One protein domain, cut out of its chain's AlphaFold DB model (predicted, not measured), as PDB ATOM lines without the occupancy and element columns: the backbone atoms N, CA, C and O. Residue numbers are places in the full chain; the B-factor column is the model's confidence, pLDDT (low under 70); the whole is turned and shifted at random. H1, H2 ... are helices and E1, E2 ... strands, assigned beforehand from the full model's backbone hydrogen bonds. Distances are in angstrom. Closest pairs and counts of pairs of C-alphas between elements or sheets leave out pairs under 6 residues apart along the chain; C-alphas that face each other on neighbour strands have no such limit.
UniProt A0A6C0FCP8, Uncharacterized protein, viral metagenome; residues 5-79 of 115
ATOM      1  N   PHE A   5      51.420   7.473 -16.362       97.56
ATOM      2  CA  PHE A   5      52.126   8.355 -17.278       97.56
ATOM      3  C   PHE A   5      52.887   7.538 -18.313       97.56
ATOM      4  O   PHE A   5      53.524   6.532 -17.989       97.56
ATOM      5  N   ALA A   6      52.807   7.980 -19.560       98.12
ATOM      6  CA  ALA A   6      53.547   7.441 -20.683       98.12
ATOM      7  C   ALA A   6      54.719   8.371 -21.008       98.12
ATOM      8  O   ALA A   6      54.530   9.575 -21.170       98.12
ATOM      9  N   GLU A   7      55.923   7.811 -21.096       98.56
ATOM     10  CA  GLU A   7      57.073   8.515 -21.663       98.56
ATOM     11  C   GLU A   7      56.994   8.416 -23.181       98.56
ATOM     12  O   GLU A   7      56.810   7.313 -23.706       98.56
ATOM     13  N   ILE A   8      57.153   9.538 -23.873       98.62
ATOM     14  CA  ILE A   8      57.132   9.612 -25.334       98.62
ATOM     15  C   ILE A   8      58.471  10.102 -25.885       98.62
ATOM     16  O   ILE A   8      59.176  10.882 -25.241       98.62
ATOM     17  N   ASP A   9      58.819   9.644 -27.084       98.31
ATOM     18  CA  ASP A   9      59.965  10.160 -27.830       98.31
ATOM     19  C   ASP A   9      59.630  11.432 -28.632       98.31
ATOM     20  O   ASP A   9      58.513  11.952 -28.605       98.31
ATOM     21  N   SER A  10      60.611  11.942 -29.383       97.56
ATOM     22  CA  SER A  10      60.456  13.134 -30.230       97.56
ATOM     23  C   SER A  10      59.452  12.975 -31.377       97.56
ATOM     24  O   SER A  10      59.119  13.958 -32.033       97.56
ATOM     25  N   SER A  11      59.004  11.751 -31.657       97.50
ATOM     26  CA  SER A  11      57.988  11.416 -32.654       97.50
ATOM     27  C   SER A  11      56.647  11.055 -32.004       97.50
ATOM     28  O   SER A  11      55.772  10.519 -32.680       97.50
ATOM     29  N   ASN A  12      56.472  11.383 -30.719       98.06
ATOM     30  CA  ASN A  12      55.291  11.089 -29.907       98.06
ATOM     31  C   ASN A  12      55.013   9.587 -29.716       98.06
ATOM     32  O   ASN A  12      53.887   9.210 -29.386       98.06
ATOM     33  N   VAL A  13      56.010   8.718 -29.897       98.38
ATOM     34  CA  VAL A  13      55.850   7.272 -29.700       98.38
ATOM     35  C   VAL A  13      56.092   6.916 -28.239       98.38
ATOM     36  O   VAL A  13      57.102   7.297 -27.649       98.38
ATOM     37  N   VAL A  14      55.181   6.141 -27.654       98.62
ATOM     38  CA  VAL A  14      55.263   5.696 -26.260       98.62
ATOM     39  C   VAL A  14      56.410   4.701 -26.074       98.62
ATOM     40  O   VAL A  14      56.394   3.586 -26.604       98.62
ATOM     41  N   LEU A  15      57.376   5.069 -25.239       98.44
ATOM     42  CA  LEU A  15      58.530   4.250 -24.871       98.44
ATOM     43  C   LEU A  15      58.207   3.281 -23.729       98.44
ATOM     44  O   LEU A  15      58.581   2.105 -23.775       98.44
ATOM     45  N   ARG A  16      57.499   3.770 -22.706       98.00
ATOM     46  CA  ARG A  16      57.052   3.002 -21.535       98.00
ATOM     47  C   ARG A  16      55.882   3.691 -20.842       98.00
ATOM     48  O   ARG A  16      55.686   4.890 -20.999       98.00
ATOM     49  N   VAL A  17      55.157   2.928 -20.026       97.62
ATOM     50  CA  VAL A  17      54.089   3.427 -19.150       97.62
ATOM     51  C   VAL A  17      54.421   3.048 -17.716       97.62
ATOM     52  O   VAL A  17      54.746   1.888 -17.450       97.62
ATOM     53  N   ILE A  18      54.336   4.005 -16.797       96.81
ATOM     54  CA  ILE A  18      54.564   3.780 -15.366       96.81
ATOM     55  C   ILE A  18      53.440   4.379 -14.530       96.81
ATOM     56  O   ILE A  18      52.653   5.198 -15.002       96.81
ATOM     57  N   VAL A  19      53.394   3.969 -13.265       95.75
ATOM     58  CA  VAL A  19      52.589   4.618 -12.232       95.75
ATOM     59  C   VAL A  19      53.512   5.542 -11.442       95.75
ATOM     60  O   VAL A  19      54.523   5.075 -10.918       95.75
ATOM     61  N   CYS A  20      53.194   6.834 -11.378       91.06
ATOM     62  CA  CYS A  20      53.937   7.820 -10.584       91.06
ATOM     63  C   CYS A  20      52.977   8.862  -9.992       91.06
ATOM     64  O   CYS A  20      51.819   8.924 -10.397       91.06
ATOM     65  N   ASP A  21      53.432   9.660  -9.023       90.62
ATOM     66  CA  ASP A  21      52.556  10.616  -8.333       90.62
ATOM     67  C   ASP A  21      52.125  11.764  -9.255       90.62
ATOM     68  O   ASP A  21      50.931  12.055  -9.367       90.62
ATOM     69  N   THR A  22      53.080  12.395  -9.947       95.12
ATOM     70  CA  THR A  22      52.826  13.516 -10.863       95.12
ATOM     71  C   THR A  22      53.748  13.486 -12.080       95.12
ATOM     72  O   THR A  22      54.820  12.874 -12.057       95.12
ATOM     73  N   LYS A  23      53.359  14.214 -13.133       95.50
ATOM     74  CA  LYS A  23      54.176  14.408 -14.334       95.50
ATOM     75  C   LYS A  23      55.548  14.996 -13.992       95.50
ATOM     76  O   LYS A  23      56.560  14.496 -14.471       95.50
ATOM     77  N   GLU A  24      55.589  15.997 -13.117       96.75
ATOM     78  CA  GLU A  24      56.824  16.658 -12.692       96.75
ATOM     79  C   GLU A  24      57.752  15.692 -11.960       96.75
ATOM     80  O   GLU A  24      58.966  15.776 -12.112       96.75
ATOM     81  N   TRP A  25      57.214  14.762 -11.162       95.88
ATOM     82  CA  TRP A  25      58.045  13.733 -10.537       95.88
ATOM     83  C   TRP A  25      58.701  12.848 -11.594       95.88
ATOM     84  O   TRP A  25      59.907  12.602 -11.527       95.88
ATOM     85  N   CYS A  26      57.908  12.403 -12.571       95.44
ATOM     86  CA  CYS A  26      58.367  11.589 -13.685       95.44
ATOM     87  C   CYS A  26      59.482  12.328 -14.472       95.44
ATOM     88  O   CYS A  26      60.569  11.780 -14.652       95.44
ATOM     89  N   GLU A  27      59.281  13.602 -14.823       96.62
ATOM     90  CA  GLU A  27      60.263  14.434 -15.540       96.62
ATOM     91  C   GLU A  27      61.530  14.722 -14.719       96.62
ATOM     92  O   GLU A  27      62.641  14.549 -15.216       96.62
ATOM     93  N   ASN A  28      61.396  15.113 -13.449       96.94
ATOM     94  CA  ASN A  28      62.540  15.470 -12.605       96.94
ATOM     95  C   ASN A  28      63.384  14.255 -12.195       96.94
ATOM     96  O   ASN A  28      64.591  14.384 -12.000       96.94
ATOM     97  N   SER A  29      62.757  13.086 -12.035       96.69
ATOM     98  CA  SER A  29      63.435  11.879 -11.540       96.69
ATOM     99  C   SER A  29      63.988  11.011 -12.666       96.69
ATOM    100  O   SER A  29      65.010  10.350 -12.478       96.69
ATOM    101  N   LEU A  30      63.309  10.976 -13.817       97.00
ATOM    102  CA  LEU A  30      63.633  10.071 -14.924       97.00
ATOM    103  C   LEU A  30      64.078  10.803 -16.197       97.00
ATOM    104  O   LEU A  30      64.580  10.148 -17.110       97.00
ATOM    105  N   GLY A  31      63.928  12.130 -16.262       97.06
ATOM    106  CA  GLY A  31      64.082  12.892 -17.499       97.06
ATOM    107  C   GLY A  31      62.971  12.575 -18.503       97.06
ATOM    108  O   GLY A  31      61.969  11.955 -18.159       97.06
ATOM    109  N   GLY A  32      63.163  12.979 -19.760       97.00
ATOM    110  CA  GLY A  32      62.238  12.666 -20.854       97.00
ATOM    111  C   GLY A  32      60.981  13.539 -20.883       97.00
ATOM    112  O   GLY A  32      60.870  14.538 -20.174       97.00
ATOM    113  N   THR A  33      60.039  13.170 -21.750       98.06
ATOM    114  CA  THR A  33      58.758  13.862 -21.916       98.06
ATOM    115  C   THR A  33      57.630  12.918 -21.547       98.06
ATOM    116  O   THR A  33      57.526  11.823 -22.095       98.06
ATOM    117  N   TRP A  34      56.780  13.356 -20.617       98.12
ATOM    118  CA  TRP A  34      55.728  12.521 -20.048       98.12
ATOM    119  C   TRP A  34      54.341  13.100 -20.305       98.12
ATOM    120  O   TRP A  34      54.105  14.309 -20.196       98.12
ATOM    121  N   VAL A  35      53.402  12.214 -20.616       97.50
ATOM    122  CA  VAL A  35      51.989  12.529 -20.842       97.50
ATOM    123  C   VAL A  35      51.118  11.600 -20.007       97.50
ATOM    124  O   VAL A  35      51.466  10.441 -19.778       97.50
ATOM    125  N   GLN A  36      50.003  12.113 -19.491       96.50
ATOM    126  CA  GLN A  36      49.094  11.311 -18.679       96.50
ATOM    127  C   GLN A  36      48.318  10.325 -19.560       96.50
ATOM    128  O   GLN A  36      47.970  10.634 -20.698       96.50
ATOM    129  N   THR A  37      48.042   9.140 -19.025       96.38
ATOM    130  CA  THR A  37      47.165   8.144 -19.646       96.38
ATOM    131  C   THR A  37      46.157   7.620 -18.630       96.38
ATOM    132  O   THR A  37      46.384   7.666 -17.419       96.38
ATOM    133  N   TYR A  38      45.047   7.080 -19.124       92.44
ATOM    134  CA  TYR A  38      43.928   6.613 -18.313       92.44
ATOM    135  C   TYR A  38      43.578   5.178 -18.710       92.44
ATOM    136  O   TYR A  38      43.619   4.848 -19.889       92.44
ATOM    137  N   ARG A  39      43.293   4.312 -17.729       87.75
ATOM    138  CA  ARG A  39      42.827   2.933 -17.986       87.75
ATOM    139  C   ARG A  39      41.306   2.808 -17.998       87.75
ATOM    140  O   ARG A  39      40.786   1.967 -18.714       87.75
ATOM    141  N   ASP A  40      40.633   3.653 -17.222       86.88
ATOM    142  CA  ASP A  40      39.207   3.522 -16.911       86.88
ATOM    143  C   ASP A  40      38.399   4.753 -17.375       86.88
ATOM    144  O   ASP A  40      37.369   5.085 -16.794       86.88
ATOM    145  N   ASP A  41      38.884   5.463 -18.400       89.88
ATOM    146  CA  ASP A  41      38.194   6.604 -19.011       89.88
ATOM    147  C   ASP A  41      37.658   6.197 -20.386       89.88
ATOM    148  O   ASP A  41      38.426   5.922 -21.303       89.88
ATOM    149  N   SER A  42      36.333   6.169 -20.542       89.62
ATOM    150  CA  SER A  42      35.683   5.742 -21.786       89.62
ATOM    151  C   SER A  42      35.857   6.716 -22.955       89.62
ATOM    152  O   SER A  42      35.420   6.412 -24.059       89.62
ATOM    153  N   SER A  43      36.422   7.902 -22.720       90.81
ATOM    154  CA  SER A  43      36.722   8.899 -23.753       90.81
ATOM    155  C   SER A  43      38.187   8.894 -24.196       90.81
ATOM    156  O   SER A  43      38.559   9.678 -25.073       90.81
ATOM    157  N   LYS A  44      39.031   8.048 -23.589       93.62
ATOM    158  CA  LYS A  44      40.477   8.019 -23.821       93.62
ATOM    159  C   LYS A  44      40.964   6.607 -24.116       93.62
ATOM    160  O   LYS A  44      40.616   5.646 -23.437       93.62
ATOM    161  N   ASN A  45      41.869   6.515 -25.076       96.00
ATOM    162  CA  ASN A  45      42.591   5.297 -25.380       96.00
ATOM    163  C   ASN A  45      43.761   5.152 -24.395       96.00
ATOM    164  O   ASN A  45      44.558   6.085 -24.249       96.00
ATOM    165  N   PRO A  46      43.903   4.007 -23.709       95.62
ATOM    166  CA  PRO A  46      45.027   3.786 -22.814       95.62
ATOM    167  C   PRO A  46      46.327   3.682 -23.614       95.62
ATOM    168  O   PRO A  46      46.408   2.957 -24.603       95.62
ATOM    169  N   ALA A  47      47.375   4.358 -23.153       97.38
ATOM    170  CA  ALA A  47      48.701   4.248 -23.730       97.38
ATOM    171  C   ALA A  47      49.291   2.846 -23.517       97.38
ATOM    172  O   ALA A  47      49.247   2.268 -22.426       97.38
ATOM    173  N   GLY A  48      49.939   2.350 -24.561       96.56
ATOM    174  CA  GLY A  48      50.756   1.148 -24.579       96.56
ATOM    175  C   GLY A  48      52.063   1.432 -25.308       96.56
ATOM    176  O   GLY A  48      52.155   2.366 -26.101       96.56
ATOM    177  N   ARG A  49      53.101   0.639 -25.040       97.88
ATOM    178  CA  ARG A  49      54.394   0.796 -25.719       97.88
ATOM    179  C   ARG A  49      54.218   0.704 -27.241       97.88
ATOM    180  O   ARG A  49      53.607  -0.244 -27.721       97.88
ATOM    181  N   GLY A  50      54.787   1.658 -27.974       97.88
ATOM    182  CA  GLY A  50      54.677   1.762 -29.433       97.88
ATOM    183  C   GLY A  50      53.441   2.512 -29.937       97.88
ATOM    184  O   GLY A  50      53.346   2.759 -31.135       97.88
ATOM    185  N   MET A  51      52.511   2.902 -29.058       98.19
ATOM    186  CA  MET A  51      51.385   3.761 -29.438       98.19
ATOM    187  C   MET A  51      51.844   5.188 -29.727       98.19
ATOM    188  O   MET A  51      52.898   5.621 -29.259       98.19
ATOM    189  N   ILE A  52      51.030   5.916 -30.484       98.44
ATOM    190  CA  ILE A  52      51.302   7.286 -30.914       98.44
ATOM    191  C   ILE A  52      50.422   8.226 -30.097       98.44
ATOM    192  O   ILE A  52      49.207   8.040 -30.028       98.44
ATOM    193  N   TYR A  53      51.035   9.229 -29.475       98.50
ATOM    194  CA  TYR A  53      50.331  10.297 -28.779       98.50
ATOM    195  C   TYR A  53      49.944  11.429 -29.742       98.50
ATOM    196  O   TYR A  53      50.778  11.959 -30.479       98.50
ATOM    197  N   HIS A  54      48.675  11.825 -29.697       97.62
ATOM    198  CA  HIS A  54      48.088  12.912 -30.480       97.62
ATOM    199  C   HIS A  54      47.818  14.095 -29.554       97.62
ATOM    200  O   HIS A  54      46.835  14.106 -28.810       97.62
ATOM    201  N   ALA A  55      48.730  15.069 -29.554       96.06
ATOM    202  CA  ALA A  55      48.720  16.182 -28.602       96.06
ATOM    203  C   ALA A  55      47.500  17.109 -28.743       96.06
ATOM    204  O   ALA A  55      47.051  17.682 -27.759       96.06
ATOM    205  N   ASP A  56      46.937  17.231 -29.945       95.75
ATOM    206  CA  ASP A  56      45.726  18.004 -30.237       95.75
ATOM    207  C   ASP A  56      44.460  17.404 -29.606       95.75
ATOM    208  O   ASP A  56      43.528  18.136 -29.275       95.75
ATOM    209  N   LYS A  57      44.436  16.080 -29.418       95.12
ATOM    210  CA  LYS A  57      43.314  15.324 -28.831       95.12
ATOM    211  C   LYS A  57      43.585  14.868 -27.396       95.12
ATOM    212  O   LYS A  57      42.693  14.332 -26.732       95.12
ATOM    213  N   GLU A  58      44.824  15.036 -26.936       96.00
ATOM    214  CA  GLU A  58      45.353  14.458 -25.701       96.00
ATOM    215  C   GLU A  58      44.977  12.975 -25.578       96.00
ATOM    216  O   GLU A  58      44.400  12.540 -24.576       96.00
ATOM    217  N   ASN A  59      45.204  12.217 -26.649       97.56
ATOM    218  CA  ASN A  59      44.766  10.831 -26.755       97.56
ATOM    219  C   ASN A  59      45.794   9.983 -27.511       97.56
ATOM    220  O   ASN A  59      46.722  10.513 -28.123       97.56
ATOM    221  N   PHE A  60      45.636   8.666 -27.471       98.31
ATOM    222  CA  PHE A  60      46.564   7.718 -28.075       98.31
ATOM    223  C   PHE A  60      45.899   6.940 -29.206       98.31
ATOM    224  O   PHE A  60      44.703   6.669 -29.170       98.31
ATOM    225  N   SER A  61      46.685   6.537 -30.195       98.06
ATOM    226  CA  SER A  61      46.285   5.523 -31.171       98.06
ATOM    227  C   SER A  61      47.311   4.400 -31.201       98.06
ATOM    228  O   SER A  61      48.489   4.602 -30.885       98.06
ATOM    229  N   SER A  62      46.902   3.215 -31.640       96.88
ATOM    230  CA  SER A  62      47.866   2.217 -32.103       96.88
ATOM    231  C   SER A  62      48.621   2.732 -33.337       96.88
ATOM    232  O   SER A  62      48.280   3.772 -33.919       96.88
ATOM    233  N   THR A  63      49.664   2.010 -33.747       95.62
ATOM    234  CA  THR A  63      50.253   2.200 -35.076       95.62
ATOM    235  C   THR A  63      49.208   1.913 -36.149       95.62
ATOM    236  O   THR A  63      48.313   1.094 -35.940       95.62
ATOM    237  N   GLN A  64      49.316   2.603 -37.285       96.62
ATOM    238  CA  GLN A  64      48.402   2.411 -38.407       96.62
ATOM    239  C   GLN A  64      48.397   0.931 -38.831       96.62
ATOM    240  O   GLN A  64      49.451   0.442 -39.244       96.62
ATOM    241  N   PRO A  65      47.256   0.214 -38.728       96.19
ATOM    242  CA  PRO A  65      47.199  -1.209 -39.057       96.19
ATOM    243  C   PRO A  65      47.413  -1.454 -40.550       96.19
ATOM    244  O   PRO A  65      48.179  -2.334 -40.934       96.19
ATOM    245  N   TYR A  66      46.769  -0.627 -41.379       97.12
ATOM    246  CA  TYR A  66      46.837  -0.684 -42.834       97.12
ATOM    247  C   TYR A  66      46.848   0.727 -43.437       97.12
ATOM    248  O   TYR A  66      46.169   1.609 -42.902       97.12
ATOM    249  N   PRO A  67      47.560   0.961 -44.557       97.69
ATOM    250  CA  PRO A  67      47.614   2.271 -45.210       97.69
ATOM    251  C   PRO A  67      46.247   2.851 -45.592       97.69
ATOM    252  O   PRO A  67      46.081   4.070 -45.555       97.69
ATOM    253  N   SER A  68      45.274   2.005 -45.947       97.81
ATOM    254  CA  SER A  68      43.913   2.435 -46.287       97.81
ATOM    255  C   SER A  68      43.075   2.893 -45.092       97.81
ATOM    256  O   SER A  68      42.061   3.565 -45.288       97.81
ATOM    257  N   TRP A  69      43.472   2.552 -43.861       98.25
ATOM    258  CA  TRP A  69      42.719   2.919 -42.666       98.25
ATOM    259  C   TRP A  69      43.029   4.356 -42.273       98.25
ATOM    260  O   TRP A  69      44.186   4.785 -42.262       98.25
ATOM    261  N   VAL A  70      41.989   5.097 -41.905       97.69
ATOM    262  CA  VAL A  70      42.086   6.512 -41.541       97.69
ATOM    263  C   VAL A  70      41.798   6.668 -40.057       97.69
ATOM    264  O   VAL A  70      40.869   6.063 -39.530       97.69
ATOM    265  N   LEU A  71      42.609   7.476 -39.377       97.69
ATOM    266  CA  LEU A  71      42.412   7.772 -37.966       97.69
ATOM    267  C   LEU A  71      41.232   8.729 -37.798       97.69
ATOM    268  O   LEU A  71      41.215   9.808 -38.398       97.69
ATOM    269  N   ASP A  72      40.272   8.361 -36.962       96.62
ATOM    270  CA  ASP A  72      39.132   9.217 -36.661       96.62
ATOM    271  C   ASP A  72      39.428  10.248 -35.550       96.62
ATOM    272  O   ASP A  72      40.558  10.444 -35.076       96.62
ATOM    273  N   ASN A  73      38.388  10.972 -35.135       95.38
ATOM    274  CA  ASN A  73      38.495  11.984 -34.086       95.38
ATOM    275  C   ASN A  73      38.712  11.397 -32.685       95.38
ATOM    276  O   ASN A  73      39.224  12.112 -31.826       95.38
ATOM    277  N   ASN A  74      38.383  10.124 -32.471       95.12
ATOM    278  CA  ASN A  74      38.584   9.412 -31.212       95.12
ATOM    279  C   ASN A  74      39.961   8.739 -31.131       95.12
ATOM    280  O   ASN A  74      40.287   8.167 -30.098       95.12
ATOM    281  N   CYS A  75      40.798   8.882 -32.165       97.25
ATOM    282  CA  CYS A  75      42.077   8.183 -32.311       97.25
ATOM    283  C   CYS A  75      41.930   6.670 -32.523       97.25
ATOM    284  O   CYS A  75      42.861   5.915 -32.223       97.25
ATOM    285  N   ASP A  76      40.814   6.257 -33.119       96.38
ATOM    286  CA  ASP A  76      40.590   4.888 -33.556       96.38
ATOM    287  C   ASP A  76      40.800   4.790 -35.068       96.38
ATOM    288  O   ASP A  76      40.411   5.668 -35.845       96.38
ATOM    289  N   TRP A  77      41.484   3.733 -35.501       97.50
ATOM    290  CA  TRP A  77      41.705   3.497 -36.921       97.50
ATOM    291  C   TRP A  77      40.451   2.896 -37.540       97.50
ATOM    292  O   TRP A  77      40.006   1.828 -37.122       97.50
ATOM    293  N   GLN A  78      39.920   3.565 -38.559       97.69
ATOM    294  CA  GLN A  78      38.712   3.150 -39.256       97.69
ATOM    295  C   GLN A  78      39.053   2.562 -40.631       97.69
ATOM    296  O   GLN A  78      39.738   3.224 -41.421       97.69
ATOM    297  N   PRO A  79      38.567   1.350 -40.950       97.31
ATOM    298  CA  PRO A  79      38.648   0.801 -42.298       97.31
ATOM    299  C   PRO A  79      37.778   1.627 -43.264       97.31
ATOM    300  O   PRO A  79      36.747   2.173 -42.859       97.31
TER     301      PRO A  79
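AT A GLANCE: This is residues 5 to 79 of the 115 residues of an uncharacterized protein of viral metagenome (UniProt A0A6C0FCP8). With little regular structure, 29 of 75 printed residues in named elements, this is a strongly twisted three-stranded sheet with helix H1 over one face, then a small hairpin, E4 and E5, and a looped tail, residues 62 to 79, at the end away from H1. Along the printed part come E1, E2, H1, E3, E4, E5, a mixed class; the sheets, E2 - E1 - E3 and E4 - E5, are antiparallel. The whole is compact, radius of gyration of the C-alphas 12.8 A, with elongated spans of 41 by 25 by 19 A.

IN THESE COORDINATES: Find C-alpha 5 at (52.126, 8.355, -17.278); E1 runs from there to residue 8, and E2, residues 14 to 19, spans 14.3 A. H1 takes residues 23 to 30, 10.4 A, and E3 residues 33 to 37, 13.1 A. E4, residues 52 to 54, precedes E5, residues 59 to 61, ending at (46.285, 5.523, -31.171).

HOW THE PARTS SIT: Within hydrogen-bond range find N 7 and O 16, 2.9 A, in hairpin E1 and E2, N 6 and O 35, 2.8 A, between E1 and E3, and N 54 and O 59, 2.8 A, in hairpin E4 and E5. E2, H1 and E3 form a split strand-helix-strand unit, same-way strands with E1 between, its crossover right-handed. H1, every O i to N i+4 pair within range, is on the sheet at a height of 8.4 A.

THE WHOLE: The printed part has no cut; link E3 to E4, 14 residues, is long. No printed residue is under pLDDT 70.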